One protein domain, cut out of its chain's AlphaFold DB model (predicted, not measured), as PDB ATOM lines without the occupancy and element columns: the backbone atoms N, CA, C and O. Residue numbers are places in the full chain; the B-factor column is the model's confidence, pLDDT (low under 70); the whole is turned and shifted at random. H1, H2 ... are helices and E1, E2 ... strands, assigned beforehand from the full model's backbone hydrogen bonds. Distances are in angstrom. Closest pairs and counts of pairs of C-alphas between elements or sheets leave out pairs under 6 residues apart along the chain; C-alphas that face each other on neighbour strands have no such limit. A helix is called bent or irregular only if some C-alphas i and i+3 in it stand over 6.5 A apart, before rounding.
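This is residues 238 to 286 and 295 to 375 of the 383 residues of an uncharacterized protein of Cystobacter fuscus (UniProt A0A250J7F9). A strongly twisted sheet of three strands makes the core, with H1 cradled in its curl on one face and H3 covering the other; H4 crosses the far side of H3 at about a right angle. The small H2 only grazes the sheet, and a long stretch with no named element, residues 336 to 362, leads from H3 to H4. The printed part has 130 residues, with four named helices and three named strands in the order E1 E2 H1 E3 H2 H3 H4. The sheet runs E2 E1 E3, antiparallel throughout, and the class is mixed, helices and strands. The whole is compact, with a radius of gyration of the C-alphas of 14.6 A and spans of 45 by 32 by 28 A.

Find C-alpha 238 at (469.625, 315.368, 672.697); from there E1 runs through residues 238 to 248, 32.4 A. E2, residues 253 to 264, covers 34.5 A and bends by 50 degrees at residue 261. H1 is residues 269 to 283, 21.0 A. Beyond the cut, E3, residues 301 to 308, covers 21.1 A and bends by 56 degrees at residue 304. H2, residues 313 to 318, is irregular: C-alphas 314 and 317 are 7.4 A apart. H3 starts at C-alpha 320, (458.991, 316.130, 665.715), and runs 22.2 A to residue 335. H4, residues 363 to 374, covers 16.8 A and ends at C-alpha 374, (460.867, 326.453, 657.310).

Look first at E1, the inner strand. It forms a hairpin with E2, where N 242 and O 259 are 3.0 A apart, within hydrogen-bond range. E1 and E3 are antiparallel too, with N 243 and O 304 at 2.8 A. The sheet curls round H1; the closest C-alphas of H1 and E2 are those of Ala 276 and Met 261, 5.5 A. On the opposite face, H3 has a height over the sheet of 8.1 A and runs along the strands, at 5 degrees to E1 on the local plane. These are three layers, helices on both faces of a sheet. H4 touches H3, about perpendicular at 88 degrees, closest at the C-alphas of Ala 370 and Arg 324, 4.1 A; it is not on the sheet. H2 and H3 are close but not clearly touching. Each O i to N i+4 pair is within hydrogen-bond range in H1, H3 and H4; H2 has 0 of 2, but 2 of 3 O i to N i+3 pairs.

The C-alphas of Asn 266 and Pro 345 are the two farthest apart, 46.8 A. Residues 287 to 294 are not printed, and C-alphas 286 and 295 stand 11.3 A apart across this cut. The link from H3 to H4 is long, 27 residues. The model's pLDDT is under 70 at residues 284 to 286 and residue 295.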
ATOM      1  N   GLY A 238     470.674 315.473 673.701       96.31
ATOM      2  CA  GLY A 238     469.625 315.368 672.697       96.31
ATOM      3  C   GLY A 238     470.185 314.866 671.380       96.31
ATOM      4  O   GLY A 238     471.285 314.310 671.318       96.31
ATOM      5  N   ARG A 239     469.436 315.068 670.301       97.12
ATOM      6  CA  ARG A 239     469.860 314.687 668.958       97.12
ATOM      7  C   ARG A 239     469.568 315.796 667.973       97.12
ATOM      8  O   ARG A 239     468.454 316.300 667.892       97.12
ATOM      9  N   ILE A 240     470.586 316.144 667.200       97.94
ATOM     10  CA  ILE A 240     470.438 317.043 666.068       97.94
ATOM     11  C   ILE A 240     470.117 316.225 664.828       97.94
ATOM     12  O   ILE A 240     470.677 315.147 664.616       97.94
ATOM     13  N   TYR A 241     469.226 316.754 664.007       98.25
ATOM     14  CA  TYR A 241     468.887 316.243 662.692       98.25
ATOM     15  C   TYR A 241     469.179 317.360 661.693       98.25
ATOM     16  O   TYR A 241     468.800 318.504 661.931       98.25
ATOM     17  N   ALA A 242     469.863 317.057 660.592       98.50
ATOM     18  CA  ALA A 242     470.258 318.069 659.616       98.50
ATOM     19  C   ALA A 242     470.058 317.575 658.186       98.50
ATOM     20  O   ALA A 242     470.336 316.411 657.898       98.50
ATOM     21  N   THR A 243     469.607 318.459 657.299       98.62
ATOM     22  CA  THR A 243     469.631 318.280 655.844       98.62
ATOM     23  C   THR A 243     470.867 318.952 655.254       98.62
ATOM     24  O   THR A 243     471.379 319.940 655.785       98.62
ATOM     25  N   TYR A 244     471.356 318.419 654.141       98.25
ATOM     26  CA  TYR A 244     472.494 318.980 653.424       98.25
ATOM     27  C   TYR A 244     472.385 318.747 651.919       98.25
ATOM     28  O   TYR A 244     471.647 317.871 651.464       98.25
ATOM     29  N   THR A 245     473.158 319.514 651.152       97.25
ATOM     30  CA  THR A 245     473.360 319.294 649.715       97.25
ATOM     31  C   THR A 245     474.826 319.047 649.388       97.25
ATOM     32  O   THR A 245     475.720 319.565 650.054       97.25
ATOM     33  N   LYS A 246     475.081 318.259 648.345       94.75
ATOM     34  CA  LYS A 246     476.404 318.017 647.762       94.75
ATOM     35  C   LYS A 246     476.333 318.304 646.266       94.75
ATOM     36  O   LYS A 246     475.394 317.872 645.603       94.75
ATOM     37  N   TYR A 247     477.315 319.021 645.726       94.38
ATOM     38  CA  TYR A 247     477.387 319.331 644.293       94.38
ATOM     39  C   TYR A 247     478.407 318.435 643.596       94.38
ATOM     40  O   TYR A 247     479.557 318.379 644.032       94.38
ATOM     41  N   ASN A 248     478.006 317.779 642.507       92.94
ATOM     42  CA  ASN A 248     478.898 317.014 641.644       92.94
ATOM     43  C   ASN A 248     479.335 317.888 640.447       92.94
ATOM     44  O   ASN A 248     478.545 318.109 639.528       92.94
ATOM     45  N   PRO A 249     480.587 318.383 640.412       91.88
ATOM     46  CA  PRO A 249     481.080 319.239 639.339       91.88
ATOM     47  C   PRO A 249     481.222 318.514 637.998       91.88
ATOM     48  O   PRO A 249     481.314 319.185 636.976       91.88
ATOM     49  N   GLN A 250     481.241 317.179 637.977       89.00
ATOM     50  CA  GLN A 250     481.357 316.424 636.733       89.00
ATOM     51  C   GLN A 250     480.014 316.290 636.015       89.00
ATOM     52  O   GLN A 250     479.952 316.412 634.795       89.00
ATOM     53  N   THR A 251     478.946 316.008 636.760       89.69
ATOM     54  CA  THR A 251     477.599 315.845 636.193       89.69
ATOM     55  C   THR A 251     476.807 317.149 636.192       89.69
ATOM     56  O   THR A 251     475.794 317.242 635.502       89.69
ATOM     57  N   GLY A 252     477.244 318.153 636.960       93.31
ATOM     58  CA  GLY A 252     476.520 319.407 637.166       93.31
ATOM     59  C   GLY A 252     475.268 319.252 638.034       93.31
ATOM     60  O   GLY A 252     474.410 320.132 638.024       93.31
ATOM     61  N   ARG A 253     475.131 318.132 638.756       92.44
ATOM     62  CA  ARG A 253     473.934 317.786 639.534       92.44
ATOM     63  C   ARG A 253     474.166 317.916 641.031       92.44
ATOM     64  O   ARG A 253     475.295 317.874 641.522       92.44
ATOM     65  N   TYR A 254     473.062 318.031 641.758       95.12
ATOM     66  CA  TYR A 254     473.056 318.041 643.213       95.12
ATOM     67  C   TYR A 254     472.547 316.714 643.779       95.12
ATOM     68  O   TYR A 254     471.657 316.078 643.217       95.12
ATOM     69  N   TYR A 255     473.100 316.341 644.925       95.19
ATOM     70  CA  TYR A 255     472.560 315.346 645.841       95.19
ATOM     71  C   TYR A 255     472.034 316.066 647.082       95.19
ATOM     72  O   TYR A 255     472.709 316.950 647.611       95.19
ATOM     73  N   ALA A 256     470.864 315.673 647.570       96.69
ATOM     74  CA  ALA A 256     470.309 316.113 648.843       96.69
ATOM     75  C   ALA A 256     470.216 314.931 649.811       96.69
ATOM     76  O   ALA A 256     469.796 313.841 649.430       96.69
ATOM     77  N   GLY A 257     470.590 315.144 651.068       96.00
ATOM     78  CA  GLY A 257     470.551 314.099 652.085       96.00
ATOM     79  C   GLY A 257     470.259 314.642 653.472       96.00
ATOM     80  O   GLY A 257     470.073 315.845 653.675       96.00
ATOM     81  N   ARG A 258     470.236 313.730 654.443       96.81
ATOM     82  CA  ARG A 258     470.065 314.039 655.864       96.81
ATOM     83  C   ARG A 258     471.018 313.229 656.736       96.81
ATOM     84  O   ARG A 258     471.422 312.124 656.384       96.81
ATOM     85  N   THR A 259     471.310 313.747 657.919       96.25
ATOM     86  CA  THR A 259     472.100 313.070 658.951       96.25
ATOM     87  C   THR A 259     471.525 313.352 660.339       96.25
ATOM     88  O   THR A 259     470.641 314.197 660.503       96.25
ATOM     89  N   SER A 260     472.011 312.630 661.346       95.94
ATOM     90  CA  SER A 260     471.715 312.922 662.746       95.94
ATOM     91  C   SER A 260     472.882 312.564 663.652       95.94
ATOM     92  O   SER A 260     473.634 311.642 663.343       95.94
ATOM     93  N   MET A 261     472.992 313.235 664.795       96.12
ATOM     94  CA  MET A 261     474.050 312.993 665.776       96.12
ATOM     95  C   MET A 261     473.545 313.288 667.189       96.12
ATOM     96  O   MET A 261     472.762 314.218 667.375       96.12
ATOM     97  N   VAL A 262     473.978 312.500 668.176       96.56
ATOM     98  CA  VAL A 262     473.745 312.822 669.594       96.56
ATOM     99  C   VAL A 262     474.602 314.031 669.951       96.56
ATOM    100  O   VAL A 262     475.784 314.070 669.616       96.56
ATOM    101  N   VAL A 263     473.998 315.024 670.590       96.25
ATOM    102  CA  VAL A 263     474.615 316.326 670.850       96.25
ATOM    103  C   VAL A 263     474.362 316.778 672.275       96.25
ATOM    104  O   VAL A 263     473.410 316.345 672.926       96.25
ATOM    105  N   ASP A 264     475.218 317.683 672.724       96.31
ATOM    106  CA  ASP A 264     475.044 318.408 673.972       96.31
ATOM    107  C   ASP A 264     474.226 319.675 673.692       96.31
ATOM    108  O   ASP A 264     474.671 320.584 672.985       96.31
ATOM    109  N   LEU A 265     473.010 319.717 674.227       95.31
ATOM    110  CA  LEU A 265     472.053 320.808 674.067       95.31
ATOM    111  C   LEU A 265     472.492 322.092 674.776       95.31
ATOM    112  O   LEU A 265     471.985 323.161 674.444       95.31
ATOM    113  N   ASN A 266     473.452 322.011 675.703       95.75
ATOM    114  CA  ASN A 266     474.018 323.185 676.365       95.75
ATOM    115  C   ASN A 266     475.112 323.856 675.514       95.75
ATOM    116  O   ASN A 266     475.565 324.955 675.834       95.75
ATOM    117  N   LYS A 267     475.542 323.222 674.414       96.00
ATOM    118  CA  LYS A 267     476.537 323.766 673.482       96.00
ATOM    119  C   LYS A 267     475.874 324.386 672.249       96.00
ATOM    120  O   LYS A 267     474.775 323.986 671.863       96.00
ATOM    121  N   PRO A 268     476.551 325.319 671.552       97.69
ATOM    122  CA  PRO A 268     476.042 325.877 670.303       97.69
ATOM    123  C   PRO A 268     475.656 324.781 669.299       97.69
ATOM    124  O   PRO A 268     476.459 323.914 668.952       97.69
ATOM    125  N   LEU A 269     474.414 324.822 668.817       97.81
ATOM    126  CA  LEU A 269     473.843 323.749 667.995       97.81
ATOM    127  C   LEU A 269     474.397 323.732 666.566       97.81
ATOM    128  O   LEU A 269     474.642 322.668 666.007       97.81
ATOM    129  N   ARG A 270     474.644 324.904 665.965       98.25
ATOM    130  CA  ARG A 270     475.083 324.995 664.562       98.25
ATOM    131  C   ARG A 270     476.453 324.345 664.305       98.25
ATOM    132  O   ARG A 270     476.539 323.573 663.352       98.25
ATOM    133  N   PRO A 271     477.504 324.573 665.122       98.44
ATOM    134  CA  PRO A 271     478.758 323.827 664.990       98.44
ATOM    135  C   PRO A 271     478.564 322.311 665.112       98.44
ATOM    136  O   PRO A 271     479.182 321.554 664.368       98.44
ATOM    137  N   GLN A 272     477.663 321.865 665.992       98.25
ATOM    138  CA  GLN A 272     477.346 320.444 666.148       98.25
ATOM    139  C   GLN A 272     476.592 319.877 664.931       98.25
ATOM    140  O   GLN A 272     476.869 318.753 664.522       98.25
ATOM    141  N   ALA A 273     475.706 320.649 664.291       98.31
ATOM    142  CA  ALA A 273     475.054 320.260 663.035       98.31
ATOM    143  C   ALA A 273     476.073 320.071 661.901       98.31
ATOM    144  O   ALA A 273     476.025 319.081 661.173       98.31
ATOM    145  N   VAL A 274     477.022 321.005 661.774       98.06
ATOM    146  CA  VAL A 274     478.113 320.912 660.794       98.06
ATOM    147  C   VAL A 274     479.000 319.702 661.091       98.06
ATOM    148  O   VAL A 274     479.325 318.953 660.177       98.06
ATOM    149  N   ALA A 275     479.324 319.446 662.360       97.06
ATOM    150  CA  ALA A 275     480.068 318.253 662.755       97.06
ATOM    151  C   ALA A 275     479.323 316.951 662.395       97.06
ATOM    152  O   ALA A 275     479.946 316.023 661.886       97.06
ATOM    153  N   ALA A 276     477.997 316.900 662.569       96.25
ATOM    154  CA  ALA A 276     477.177 315.752 662.167       96.25
ATOM    155  C   ALA A 276     477.214 315.496 660.649       96.25
ATOM    156  O   ALA A 276     477.202 314.344 660.210       96.25
ATOM    157  N   ILE A 277     477.249 316.565 659.848       96.19
ATOM    158  CA  ILE A 277     477.377 316.484 658.388       96.19
ATOM    159  C   ILE A 277     478.779 316.026 658.003       96.19
ATOM    160  O   ILE A 277     478.896 315.078 657.238       96.19
ATOM    161  N   ASN A 278     479.825 316.625 658.573       94.00
ATOM    162  CA  ASN A 278     481.210 316.249 658.286       94.00
ATOM    163  C   ASN A 278     481.478 314.777 658.630       94.00
ATOM    164  O   ASN A 278     482.099 314.074 657.843       94.00
ATOM    165  N   ALA A 279     480.953 314.294 659.763       91.00
ATOM    166  CA  ALA A 279     481.054 312.889 660.157       91.00
ATOM    167  C   ALA A 279     480.286 311.951 659.209       91.00
ATOM    168  O   ALA A 279     480.728 310.839 658.936       91.00
ATOM    169  N   ARG A 280     479.129 312.380 658.684       89.81
ATOM    170  CA  ARG A 280     478.414 311.617 657.651       89.81
ATOM    171  C   ARG A 280     479.213 311.595 656.353       89.81
ATOM    172  O   ARG A 280     479.350 310.527 655.777       89.81
ATOM    173  N   ASP A 281     479.734 312.738 655.919       86.75
ATOM    174  CA  ASP A 281     480.478 312.890 654.664       86.75
ATOM    175  C   ASP A 281     481.779 312.071 654.671       86.75
ATOM    176  O   ASP A 281     482.109 311.452 653.667       86.75
ATOM    177  N   SER A 282     482.461 311.972 655.821       83.06
ATOM    178  CA  SER A 282     483.637 311.107 655.981       83.06
ATOM    179  C   SER A 282     483.303 309.613 656.004       83.06
ATOM    180  O   SER A 282     484.117 308.805 655.568       83.06
ATOM    181  N   ASN A 283     482.128 309.237 656.522       71.75
ATOM    182  CA  ASN A 283     481.753 307.833 656.722       71.75
ATOM    183  C   ASN A 283     480.959 307.237 655.550       71.75
ATOM    184  O   ASN A 283     480.931 306.020 655.408       71.75
ATOM    185  N   HIS A 284     480.350 308.059 654.688       60.78
ATOM    186  CA  HIS A 284     479.557 307.639 653.514       60.78
ATOM    187  C   HIS A 284     480.398 307.007 652.383       60.78
ATOM    188  O   HIS A 284     479.964 306.918 651.239       60.78
ATOM    189  N   HIS A 285     481.621 306.589 652.697       49.34
ATOM    190  CA  HIS A 285     482.585 306.001 651.781       49.34
ATOM    191  C   HIS A 285     482.827 304.509 652.013       49.34
ATOM    192  O   HIS A 285     483.648 303.931 651.310       49.34
ATOM    193  N   ILE A 286     482.176 303.893 653.009       44.06
ATOM    194  CA  ILE A 286     482.649 302.610 653.545       44.06
ATOM    195  C   ILE A 286     481.666 301.438 653.360       44.06
ATOM    196  O   ILE A 286     482.133 300.302 653.390       44.06
ATOM    197  N   SER A 295     484.447 310.153 645.998       59.34
ATOM    198  CA  SER A 295     483.205 310.936 645.897       59.34
ATOM    199  C   SER A 295     483.569 312.177 645.108       59.34
ATOM    200  O   SER A 295     484.217 313.086 645.620       59.34
ATOM    201  N   ARG A 296     483.144 312.228 643.847       80.94
ATOM    202  CA  ARG A 296     483.375 313.384 642.973       80.94
ATOM    203  C   ARG A 296     482.629 314.624 643.465       80.94
ATOM    204  O   ARG A 296     482.798 315.699 642.904       80.94
ATOM    205  N   PHE A 297     481.810 314.496 644.505       88.19
ATOM    206  CA  PHE A 297     481.106 315.604 645.115       88.19
ATOM    207  C   PHE A 297     482.029 316.543 645.891       88.19
ATOM    208  O   PHE A 297     482.973 316.131 646.559       88.19
ATOM    209  N   ARG A 298     481.665 317.824 645.874       91.88
ATOM    210  CA  ARG A 298     482.156 318.819 646.829       91.88
ATOM    211  C   ARG A 298     481.673 318.503 648.255       91.88
ATOM    212  O   ARG A 298     480.674 317.786 648.395       91.88
ATOM    213  N   PRO A 299     482.321 319.087 649.284       92.25
ATOM    214  CA  PRO A 299     481.889 318.943 650.669       92.25
ATOM    215  C   PRO A 299     480.406 319.257 650.853       92.25
ATOM    216  O   PRO A 299     479.866 320.166 650.212       92.25
ATOM    217  N   ALA A 300     479.759 318.505 651.738       94.81
ATOM    218  CA  ALA A 300     478.358 318.711 652.063       94.81
ATOM    219  C   ALA A 300     478.108 320.091 652.699       94.81
ATOM    220  O   ALA A 300     478.778 320.502 653.645       94.81
ATOM    221  N   LEU A 301     477.101 320.801 652.190       96.69
ATOM    222  CA  LEU A 301     476.667 322.103 652.686       96.69
ATOM    223  C   LEU A 301     475.366 321.950 653.473       96.69
ATOM    224  O   LEU A 301     474.377 321.444 652.946       96.69
ATOM    225  N   LEU A 302     475.370 322.413 654.724       98.31
ATOM    226  CA  LEU A 302     474.192 322.457 655.595       98.31
ATOM    227  C   LEU A 302     473.056 323.270 654.946       98.31
ATOM    228  O   LEU A 302     473.262 324.433 654.603       98.31
ATOM    229  N   ASP A 303     471.864 322.674 654.846       98.50
ATOM    230  CA  ASP A 303     470.617 323.354 654.463       98.50
ATOM    231  C   ASP A 303     469.864 323.818 655.718       98.50
ATOM    232  O   ASP A 303     469.889 325.000 656.059       98.50
ATOM    233  N   GLN A 304     469.242 322.887 656.444       98.62
ATOM    234  CA  GLN A 304     468.506 323.157 657.678       98.62
ATOM    235  C   GLN A 304     468.864 322.140 658.757       98.62
ATOM    236  O   GLN A 304     469.320 321.033 658.470       98.62
ATOM    237  N   PHE A 305     468.644 322.507 660.017       98.69
ATOM    238  CA  PHE A 305     468.736 321.575 661.133       98.69
ATOM    239  C   PHE A 305     467.647 321.848 662.166       98.69
ATOM    240  O   PHE A 305     467.170 322.974 662.298       98.69
ATOM    241  N   ASP A 306     467.285 320.806 662.902       98.50
ATOM    242  CA  ASP A 306     466.408 320.881 664.066       98.50
ATOM    243  C   ASP A 306     466.900 319.912 665.143       98.50
ATOM    244  O   ASP A 306     467.726 319.029 664.883       98.50
ATOM    245  N   VAL A 307     466.411 320.084 666.362       97.75
ATOM    246  CA  VAL A 307     466.883 319.354 667.532       97.75
ATOM    247  C   VAL A 307     465.723 318.692 668.251       97.75
ATOM    248  O   VAL A 307     464.692 319.308 668.509       97.75
ATOM    249  N   GLY A 308     465.906 317.417 668.571       95.44
ATOM    250  CA  GLY A 308     464.988 316.630 669.377       95.44
ATOM    251  C   GLY A 308     465.654 316.097 670.640       95.44
ATOM    252  O   GLY A 308     466.858 316.260 670.865       95.44
ATOM    253  N   THR A 309     464.851 315.458 671.482       93.94
ATOM    254  CA  THR A 309     465.286 314.891 672.765       93.94
ATOM    255  C   THR A 309     465.649 313.408 672.663       93.94
ATOM    256  O   THR A 309     466.172 312.845 673.623       93.94
ATOM    257  N   SER A 310     465.404 312.748 671.526       90.69
ATOM    258  CA  SER A 310     465.680 311.319 671.369       90.69
ATOM    259  C   SER A 310     467.170 311.028 671.214       90.69
ATOM    260  O   SER A 310     467.755 311.144 670.137       90.69
ATOM    261  N   ILE A 311     467.788 310.551 672.291       91.88
ATOM    262  CA  ILE A 311     469.171 310.057 672.269       91.88
ATOM    263  C   ILE A 311     469.242 308.734 671.484       91.88
ATOM    264  O   ILE A 311     470.075 308.585 670.583       91.88
ATOM    265  N   GLY A 312     468.323 307.808 671.782       87.50
ATOM    266  CA  GLY A 312     468.193 306.512 671.110       87.50
ATOM    267  C   GLY A 312     467.755 306.665 669.655       87.50
ATOM    268  O   GLY A 312     466.764 307.333 669.356       87.50
ATOM    269  N   TYR A 313     468.503 306.063 668.728       83.81
ATOM    270  CA  TYR A 313     468.234 306.202 667.294       83.81
ATOM    271  C   TYR A 313     466.890 305.575 666.904       83.81
ATOM    272  O   TYR A 313     466.179 306.099 666.049       83.81
ATOM    273  N   GLU A 314     466.522 304.469 667.538       87.88
ATOM    274  CA  GLU A 314     465.243 303.772 667.418       87.88
ATOM    275  C   GLU A 314     464.041 304.660 667.762       87.88
ATOM    276  O   GLU A 314     463.008 304.566 667.100       87.88
ATOM    277  N   ASN A 315     464.212 305.602 668.692       90.12
ATOM    278  CA  ASN A 315     463.146 306.498 669.142       90.12
ATOM    279  C   ASN A 315     462.980 307.731 668.248       90.12
ATOM    280  O   ASN A 315     462.059 308.507 668.438       90.12
ATOM    281  N   ARG A 316     463.792 307.909 667.197       90.62
ATOM    282  CA  ARG A 316     463.723 309.101 666.328       90.62
ATOM    283  C   ARG A 316     462.335 309.391 665.746       90.62
ATOM    284  O   ARG A 316     462.029 310.536 665.459       90.62
ATOM    285  N   TYR A 317     461.491 308.377 665.555       91.62
ATOM    286  CA  TYR A 317     460.137 308.579 665.034       91.62
ATOM    287  C   TYR A 317     459.182 309.222 666.044       91.62
ATOM    288  O   TYR A 317     458.110 309.652 665.630       91.62
ATOM    289  N   THR A 318     459.551 309.330 667.322       92.25
ATOM    290  CA  THR A 318     458.796 310.110 668.312       92.25
ATOM    291  C   THR A 318     459.200 311.585 668.320       92.25
ATOM    292  O   THR A 318     458.487 312.399 668.897       92.25
ATOM    293  N   ASP A 319     460.311 311.953 667.670       95.19
ATOM    294  CA  ASP A 319     460.796 313.333 667.628       95.19
ATOM    295  C   ASP A 319     460.196 314.104 666.446       95.19
ATOM    296  O   ASP A 319     460.446 313.802 665.278       95.19
ATOM    297  N   VAL A 320     459.501 315.204 666.743       97.00
ATOM    298  CA  VAL A 320     458.991 316.130 665.715       97.00
ATOM    299  C   VAL A 320     460.133 316.711 664.866       97.00
ATOM    300  O   VAL A 320     459.967 316.918 663.663       97.00
ATOM    301  N   ALA A 321     461.318 316.915 665.454       97.94
ATOM    302  CA  ALA A 321     462.518 317.348 664.734       97.94
ATOM    303  C   ALA A 321     462.928 316.357 663.627       97.94
ATOM    304  O   ALA A 321     463.320 316.768 662.532       97.94
ATOM    305  N   TYR A 322     462.766 315.051 663.864       98.06
ATOM    306  CA  TYR A 322     463.016 314.034 662.845       98.06
ATOM    307  C   TYR A 322     462.010 314.128 661.697       98.06
ATOM    308  O   TYR A 322     462.405 314.068 660.533       98.06
ATOM    309  N   TRP A 323     460.721 314.313 661.999       98.25
ATOM    310  CA  TRP A 323     459.675 314.457 660.978       98.25
ATOM    311  C   TRP A 323     459.939 315.654 660.073       98.25
ATOM    312  O   TRP A 323     459.883 315.527 658.850       98.25
ATOM    313  N   ARG A 324     460.285 316.795 660.680       98.69
ATOM    314  CA  ARG A 324     460.645 318.026 659.975       98.69
ATOM    315  C   ARG A 324     461.821 317.792 659.037       98.69
ATOM    316  O   ARG A 324     461.712 318.075 657.850       98.69
ATOM    317  N   ILE A 325     462.922 317.222 659.528       98.56
ATOM    318  CA  ILE A 325     464.106 316.974 658.691       98.56
ATOM    319  C   ILE A 325     463.834 315.942 657.598       98.56
ATOM    320  O   ILE A 325     464.321 316.099 656.479       98.56
ATOM    321  N   ARG A 326     462.998 314.934 657.864       98.12
ATOM    322  CA  ARG A 326     462.603 313.962 656.844       98.12
ATOM    323  C   ARG A 326     461.760 314.589 655.735       98.12
ATOM    324  O   ARG A 326     461.989 314.310 654.561       98.12
ATOM    325  N   GLY A 327     460.820 315.460 656.091       98.50
ATOM    326  CA  GLY A 327     460.036 316.211 655.116       98.50
ATOM    327  C   GLY A 327     460.884 317.210 654.336       98.50
ATOM    328  O   GLY A 327     460.755 317.298 653.117       98.50
ATOM    329  N   ARG A 328     461.791 317.917 655.020       98.75
ATOM    330  CA  ARG A 328     462.684 318.906 654.409       98.75
ATOM    331  C   ARG A 328     463.609 318.276 653.380       98.75
ATOM    332  O   ARG A 328     463.763 318.835 652.304       98.75
ATOM    333  N   GLU A 329     464.172 317.106 653.672       98.56
ATOM    334  CA  GLU A 329     464.990 316.365 652.711       98.56
ATOM    335  C   GLU A 329     464.191 316.017 651.449       98.56
ATOM    336  O   GLU A 329     464.676 316.255 650.346       98.56
ATOM    337  N   GLN A 330     462.962 315.504 651.588       98.56
ATOM    338  CA  GLN A 330     462.136 315.199 650.418       98.56
ATOM    339  C   GLN A 330     461.813 316.463 649.610       98.56
ATOM    340  O   GLN A 330     461.947 316.448 648.391       98.56
ATOM    341  N   GLN A 331     461.446 317.569 650.269       98.75
ATOM    342  CA  GLN A 331     461.217 318.843 649.580       98.75
ATOM    343  C   GLN A 331     462.475 319.343 648.859       98.75
ATOM    344  O   GLN A 331     462.373 319.895 647.768       98.75
ATOM    345  N   LEU A 332     463.654 319.145 649.454       98.38
ATOM    346  CA  LEU A 332     464.932 319.534 648.871       98.38
ATOM    347  C   LEU A 332     465.243 318.702 647.622       98.38
ATOM    348  O   LEU A 332     465.535 319.283 646.579       98.38
ATOM    349  N   ILE A 333     465.085 317.375 647.690       98.38
ATOM    350  CA  ILE A 333     465.203 316.474 646.532       98.38
ATOM    351  C   ILE A 333     464.256 316.917 645.411       98.38
ATOM    352  O   ILE A 333     464.685 317.088 644.269       98.38
ATOM    353  N   ASP A 334     462.984 317.151 645.732       98.31
ATOM    354  CA  ASP A 334     461.975 317.529 644.742       98.31
ATOM    355  C   ASP A 334     462.275 318.904 644.123       98.31
ATOM    356  O   ASP A 334     462.226 319.054 642.902       98.31
ATOM    357  N   SER A 335     462.708 319.880 644.928       98.19
ATOM    358  CA  SER A 335     463.091 321.218 644.450       98.19
ATOM    359  C   SER A 335     464.289 321.218 643.494       98.19
ATOM    360  O   SER A 335     464.383 322.081 642.622       98.19
ATOM    361  N   LEU A 336     465.182 320.231 643.617       97.12
ATOM    362  CA  LEU A 336     466.346 320.055 642.745       97.12
ATOM    363  C   LEU A 336     466.007 319.281 641.459       97.12
ATOM    364  O   LEU A 336     466.870 319.077 640.606       97.12
ATOM    365  N   GLY A 337     464.745 318.878 641.288       96.69
ATOM    366  CA  GLY A 337     464.249 318.172 640.111       96.69
ATOM    367  C   GLY A 337     463.838 316.725 640.363       96.69
ATOM    368  O   GLY A 337     463.651 315.999 639.392       96.69
ATOM    369  N   GLY A 338     463.681 316.318 641.626       96.88
ATOM    370  CA  GLY A 338     463.164 315.005 642.012       96.88
ATOM    371  C   GLY A 338     464.211 313.896 641.995       96.88
ATOM    372  O   GLY A 338     465.300 314.037 641.437       96.88
ATOM    373  N   ALA A 339     463.874 312.771 642.625       96.00
ATOM    374  CA  ALA A 339     464.705 311.571 642.594       96.00
ATOM    375  C   ALA A 339     464.659 310.889 641.216       96.00
ATOM    376  O   ALA A 339     463.661 310.974 640.495       96.00
ATOM    377  N   GLN A 340     465.709 310.146 640.870       95.50
ATOM    378  CA  GLN A 340     465.775 309.379 639.621       95.50
ATOM    379  C   GLN A 340     464.704 308.282 639.578       95.50
ATOM    380  O   GLN A 340     464.137 308.032 638.524       95.50
ATOM    381  N   SER A 341     464.339 307.700 640.724       93.38
ATOM    382  CA  SER A 341     463.221 306.752 640.835       93.38
ATOM    383  C   SER A 341     461.855 307.351 640.479       93.38
ATOM    384  O   SER A 341     460.911 306.611 640.224       93.38
ATOM    385  N   ASP A 342     461.725 308.679 640.523       94.44
ATOM    386  CA  ASP A 342     460.476 309.400 640.261       94.44
ATOM    387  C   ASP A 342     460.464 310.115 638.907       94.44
ATOM    388  O   ASP A 342     459.425 310.639 638.500       94.44
ATOM    389  N   THR A 343     461.603 310.160 638.218       94.88
ATOM    390  CA  THR A 343     461.802 310.953 637.004       94.88
ATOM    391  C   THR A 343     462.410 310.108 635.891       94.88
ATOM    392  O   THR A 343     462.795 308.962 636.092       94.88
ATOM    393  N   HIS A 344     462.472 310.665 634.684       94.81
ATOM    394  CA  HIS A 344     463.119 310.025 633.542       94.81
ATOM    395  C   HIS A 344     464.349 310.836 633.125       94.81
ATOM    396  O   HIS A 344     464.418 312.035 633.419       94.81
ATOM    397  N   PRO A 345     465.310 310.223 632.414       94.06
ATOM    398  CA  PRO A 345     466.412 310.962 631.825       94.06
ATOM    399  C   PRO A 345     465.931 312.136 630.943       94.06
ATOM    400  O   PRO A 345     464.929 311.996 630.239       94.06
ATOM    401  N   PRO A 346     466.655 313.271 630.924       93.88
ATOM    402  CA  PRO A 346     467.874 313.531 631.685       93.88
ATOM    403  C   PRO A 346     467.585 313.857 633.161       93.88
ATOM    404  O   PRO A 346     466.836 314.782 633.475       93.88
ATOM    405  N   TYR A 347     468.241 313.132 634.072       94.75
ATOM    406  CA  TYR A 347     468.116 313.374 635.510       94.75
ATOM    407  C   TYR A 347     468.710 314.728 635.908       94.75
ATOM    408  O   TYR A 347     469.712 315.175 635.340       94.75
ATOM    409  N   ARG A 348     468.100 315.355 636.917       94.75
ATOM    410  CA  ARG A 348     468.524 316.653 637.472       94.75
ATOM    411  C   ARG A 348     469.213 316.535 638.833       94.75
ATOM    412  O   ARG A 348     469.971 317.424 639.209       94.75
ATOM    413  N   THR A 349     469.014 315.414 639.523       93.75
ATOM    414  CA  THR A 349     469.631 315.108 640.817       93.75
ATOM    415  C   THR A 349     470.421 313.802 640.753       93.75
ATOM    416  O   THR A 349     470.214 312.967 639.866       93.75
ATOM    417  N   GLU A 350     471.328 313.620 641.707       93.56
ATOM    418  CA  GLU A 350     472.034 312.350 641.934       93.56
ATOM    419  C   GLU A 350     471.288 311.438 642.920       93.56
ATOM    420  O   GLU A 350     471.727 310.329 643.210       93.56
ATOM    421  N   ASN A 351     470.146 311.882 643.451       94.62
ATOM    422  CA  ASN A 351     469.324 311.074 644.337       94.62
ATOM    423  C   ASN A 351     468.663 309.949 643.543       94.62
ATOM    424  O   ASN A 351     467.626 310.153 642.918       94.62
ATOM    425  N   VAL A 352     469.241 308.747 643.595       93.19
ATOM    426  CA  VAL A 352     468.663 307.560 642.945       93.19
ATOM    427  C   VAL A 352     467.257 307.283 643.479       93.19
ATOM    428  O   VAL A 352     466.338 307.022 642.707       93.19
ATOM    429  N   GLN A 353     467.077 307.395 644.795       93.06
ATOM    430  CA  GLN A 353     465.806 307.173 645.476       93.06
ATOM    431  C   GLN A 353     465.317 308.441 646.176       93.06
ATOM    432  O   GLN A 353     466.100 309.295 646.603       93.06
ATOM    433  N   ARG A 354     463.997 308.533 646.327       95.69
ATOM    434  CA  ARG A 354     463.332 309.570 647.118       95.69
ATOM    435  C   ARG A 354     463.600 309.407 648.618       95.69
ATOM    436  O   ARG A 354     463.714 308.297 649.134       95.69
ATOM    437  N   GLY A 355     463.645 310.530 649.330       92.50
ATOM    438  CA  GLY A 355     463.806 310.571 650.781       92.50
ATOM    439  C   GLY A 355     462.599 310.006 651.533       92.50
ATOM    440  O   GLY A 355     462.763 309.446 652.604       92.50
ATOM    441  N   VAL A 356     461.377 310.079 651.018       96.56
ATOM    442  CA  VAL A 356     460.166 309.565 651.683       96.56
ATOM    443  C   VAL A 356     459.291 308.905 650.647       96.56
ATOM    444  O   VAL A 356     458.754 309.638 649.833       96.56
ATOM    445  N   ALA A 357     459.119 307.579 650.676       95.06
ATOM    446  CA  ALA A 357     458.316 306.829 649.697       95.06
ATOM    447  C   ALA A 357     456.935 307.463 649.412       95.06
ATOM    448  O   ALA A 357     456.347 308.086 650.297       95.06
ATOM    449  N   LYS A 358     456.440 307.325 648.172       95.62
ATOM    450  CA  LYS A 358     455.184 307.957 647.715       95.62
ATOM    451  C   LYS A 358     453.989 307.540 648.565       95.62
ATOM    452  O   LYS A 358     453.198 308.388 648.947       95.62
ATOM    453  N   ASP A 359     453.943 306.261 648.899       95.12
ATOM    454  CA  ASP A 359     452.919 305.576 649.680       95.12
ATOM    455  C   ASP A 359     453.239 305.527 651.184       95.12
ATOM    456  O   ASP A 359     452.604 304.793 651.942       95.12
ATOM    457  N   ASN A 360     454.241 306.285 651.649       95.88
ATOM    458  CA  ASN A 360     454.553 306.319 653.069       95.88
ATOM    459  C   ASN A 360     453.372 306.948 653.837       95.88
ATOM    460  O   ASN A 360     453.071 308.122 653.604       95.88
ATOM    461  N   PRO A 361     452.760 306.243 654.809       96.19
ATOM    462  CA  PRO A 361     451.589 306.746 655.531       96.19
ATOM    463  C   PRO A 361     451.880 308.012 656.351       96.19
ATOM    464  O   PRO A 361     450.974 308.778 656.659       96.19
ATOM    465  N   LEU A 362     453.148 308.257 656.694       96.50
ATOM    466  CA  LEU A 362     453.603 309.458 657.391       96.50
ATOM    467  C   LEU A 362     454.132 310.532 656.431       96.50
ATOM    468  O   LEU A 362     454.583 311.585 656.875       96.50
ATOM    469  N   GLY A 363     454.093 310.303 655.115       97.75
ATOM    470  CA  GLY A 363     454.709 311.198 654.141       97.75
ATOM    471  C   GLY A 363     454.117 312.603 654.166       97.75
ATOM    472  O   GLY A 363     454.866 313.583 654.160       97.75
ATOM    473  N   ARG A 364     452.787 312.709 654.266       98.12
ATOM    474  CA  ARG A 364     452.111 314.004 654.393       98.12
ATOM    475  C   ARG A 364     452.446 314.698 655.715       98.12
ATOM    476  O   ARG A 364     452.727 315.891 655.710       98.12
ATOM    477  N   LEU A 365     452.513 313.943 656.815       97.75
ATOM    478  CA  LEU A 365     452.911 314.461 658.127       97.75
ATOM    479  C   LEU A 365     454.324 315.057 658.090       97.75
ATOM    480  O   LEU A 365     454.532 316.172 658.561       97.75
ATOM    481  N   PHE A 366     455.292 314.343 657.509       98.56
ATOM    482  CA  PHE A 366     456.665 314.839 657.376       98.56
ATOM    483  C   PHE A 366     456.714 316.129 656.558       98.56
ATOM    484  O   PHE A 366     457.357 317.098 656.964       98.56
ATOM    485  N   HIS A 367     456.003 316.158 655.430       98.75
ATOM    486  CA  HIS A 367     455.927 317.330 654.569       98.75
ATOM    487  C   HIS A 367     455.351 318.550 655.296       98.75
ATOM    488  O   HIS A 367     455.978 319.609 655.307       98.75
ATOM    489  N   ASP A 368     454.189 318.397 655.930       98.50
ATOM    490  CA  ASP A 368     453.511 319.491 656.623       98.50
ATOM    491  C   ASP A 368     454.342 319.986 657.818       98.50
ATOM    492  O   ASP A 368     454.443 321.193 658.045       98.50
ATOM    493  N   ALA A 369     455.014 319.082 658.542       98.50
ATOM    494  CA  ALA A 369     455.917 319.442 659.632       98.50
ATOM    495  C   ALA A 369     457.091 320.310 659.143       98.50
ATOM    496  O   ALA A 369     457.389 321.337 659.755       98.50
ATOM    497  N   ALA A 370     457.730 319.928 658.031       98.69
ATOM    498  CA  ALA A 370     458.819 320.695 657.425       98.69
ATOM    499  C   ALA A 370     458.346 322.070 656.929       98.69
ATOM    500  O   ALA A 370     458.961 323.087 657.252       98.69
ATOM    501  N   THR A 371     457.219 322.102 656.210       98.69
ATOM    502  CA  THR A 371     456.598 323.336 655.715       98.69
ATOM    503  C   THR A 371     456.251 324.287 656.854       98.69
ATOM    504  O   THR A 371     456.495 325.486 656.748       98.69
ATOM    505  N   LYS A 372     455.731 323.770 657.971       98.44
ATOM    506  CA  LYS A 372     455.417 324.584 659.150       98.44
ATOM    507  C   LYS A 372     456.663 325.224 659.769       98.44
ATOM    508  O   LYS A 372     456.569 326.339 660.269       98.44
ATOM    509  N   GLN A 373     457.804 324.532 659.757       98.31
ATOM    510  CA  GLN A 373     459.035 325.011 660.390       98.31
ATOM    511  C   GLN A 373     459.832 325.986 659.511       98.31
ATOM    512  O   GLN A 373     460.335 326.984 660.020       98.31
ATOM    513  N   TRP A 374     459.970 325.704 658.211       98.50
ATOM    514  CA  TRP A 374     460.867 326.453 657.310       98.50
ATOM    515  C   TRP A 374     460.182 327.026 656.065       98.50
ATOM    516  O   TRP A 374     460.853 327.586 655.199       98.50
ATOM    517  N   GLY A 375     458.862 326.889 655.953       98.44
ATOM    518  CA  GLY A 375     458.121 327.211 654.739       98.44
ATOM    519  C   GLY A 375     458.174 326.091 653.697       98.44
ATOM    520  O   GLY A 375     459.006 325.182 653.749       98.44
TER     521      GLY A 375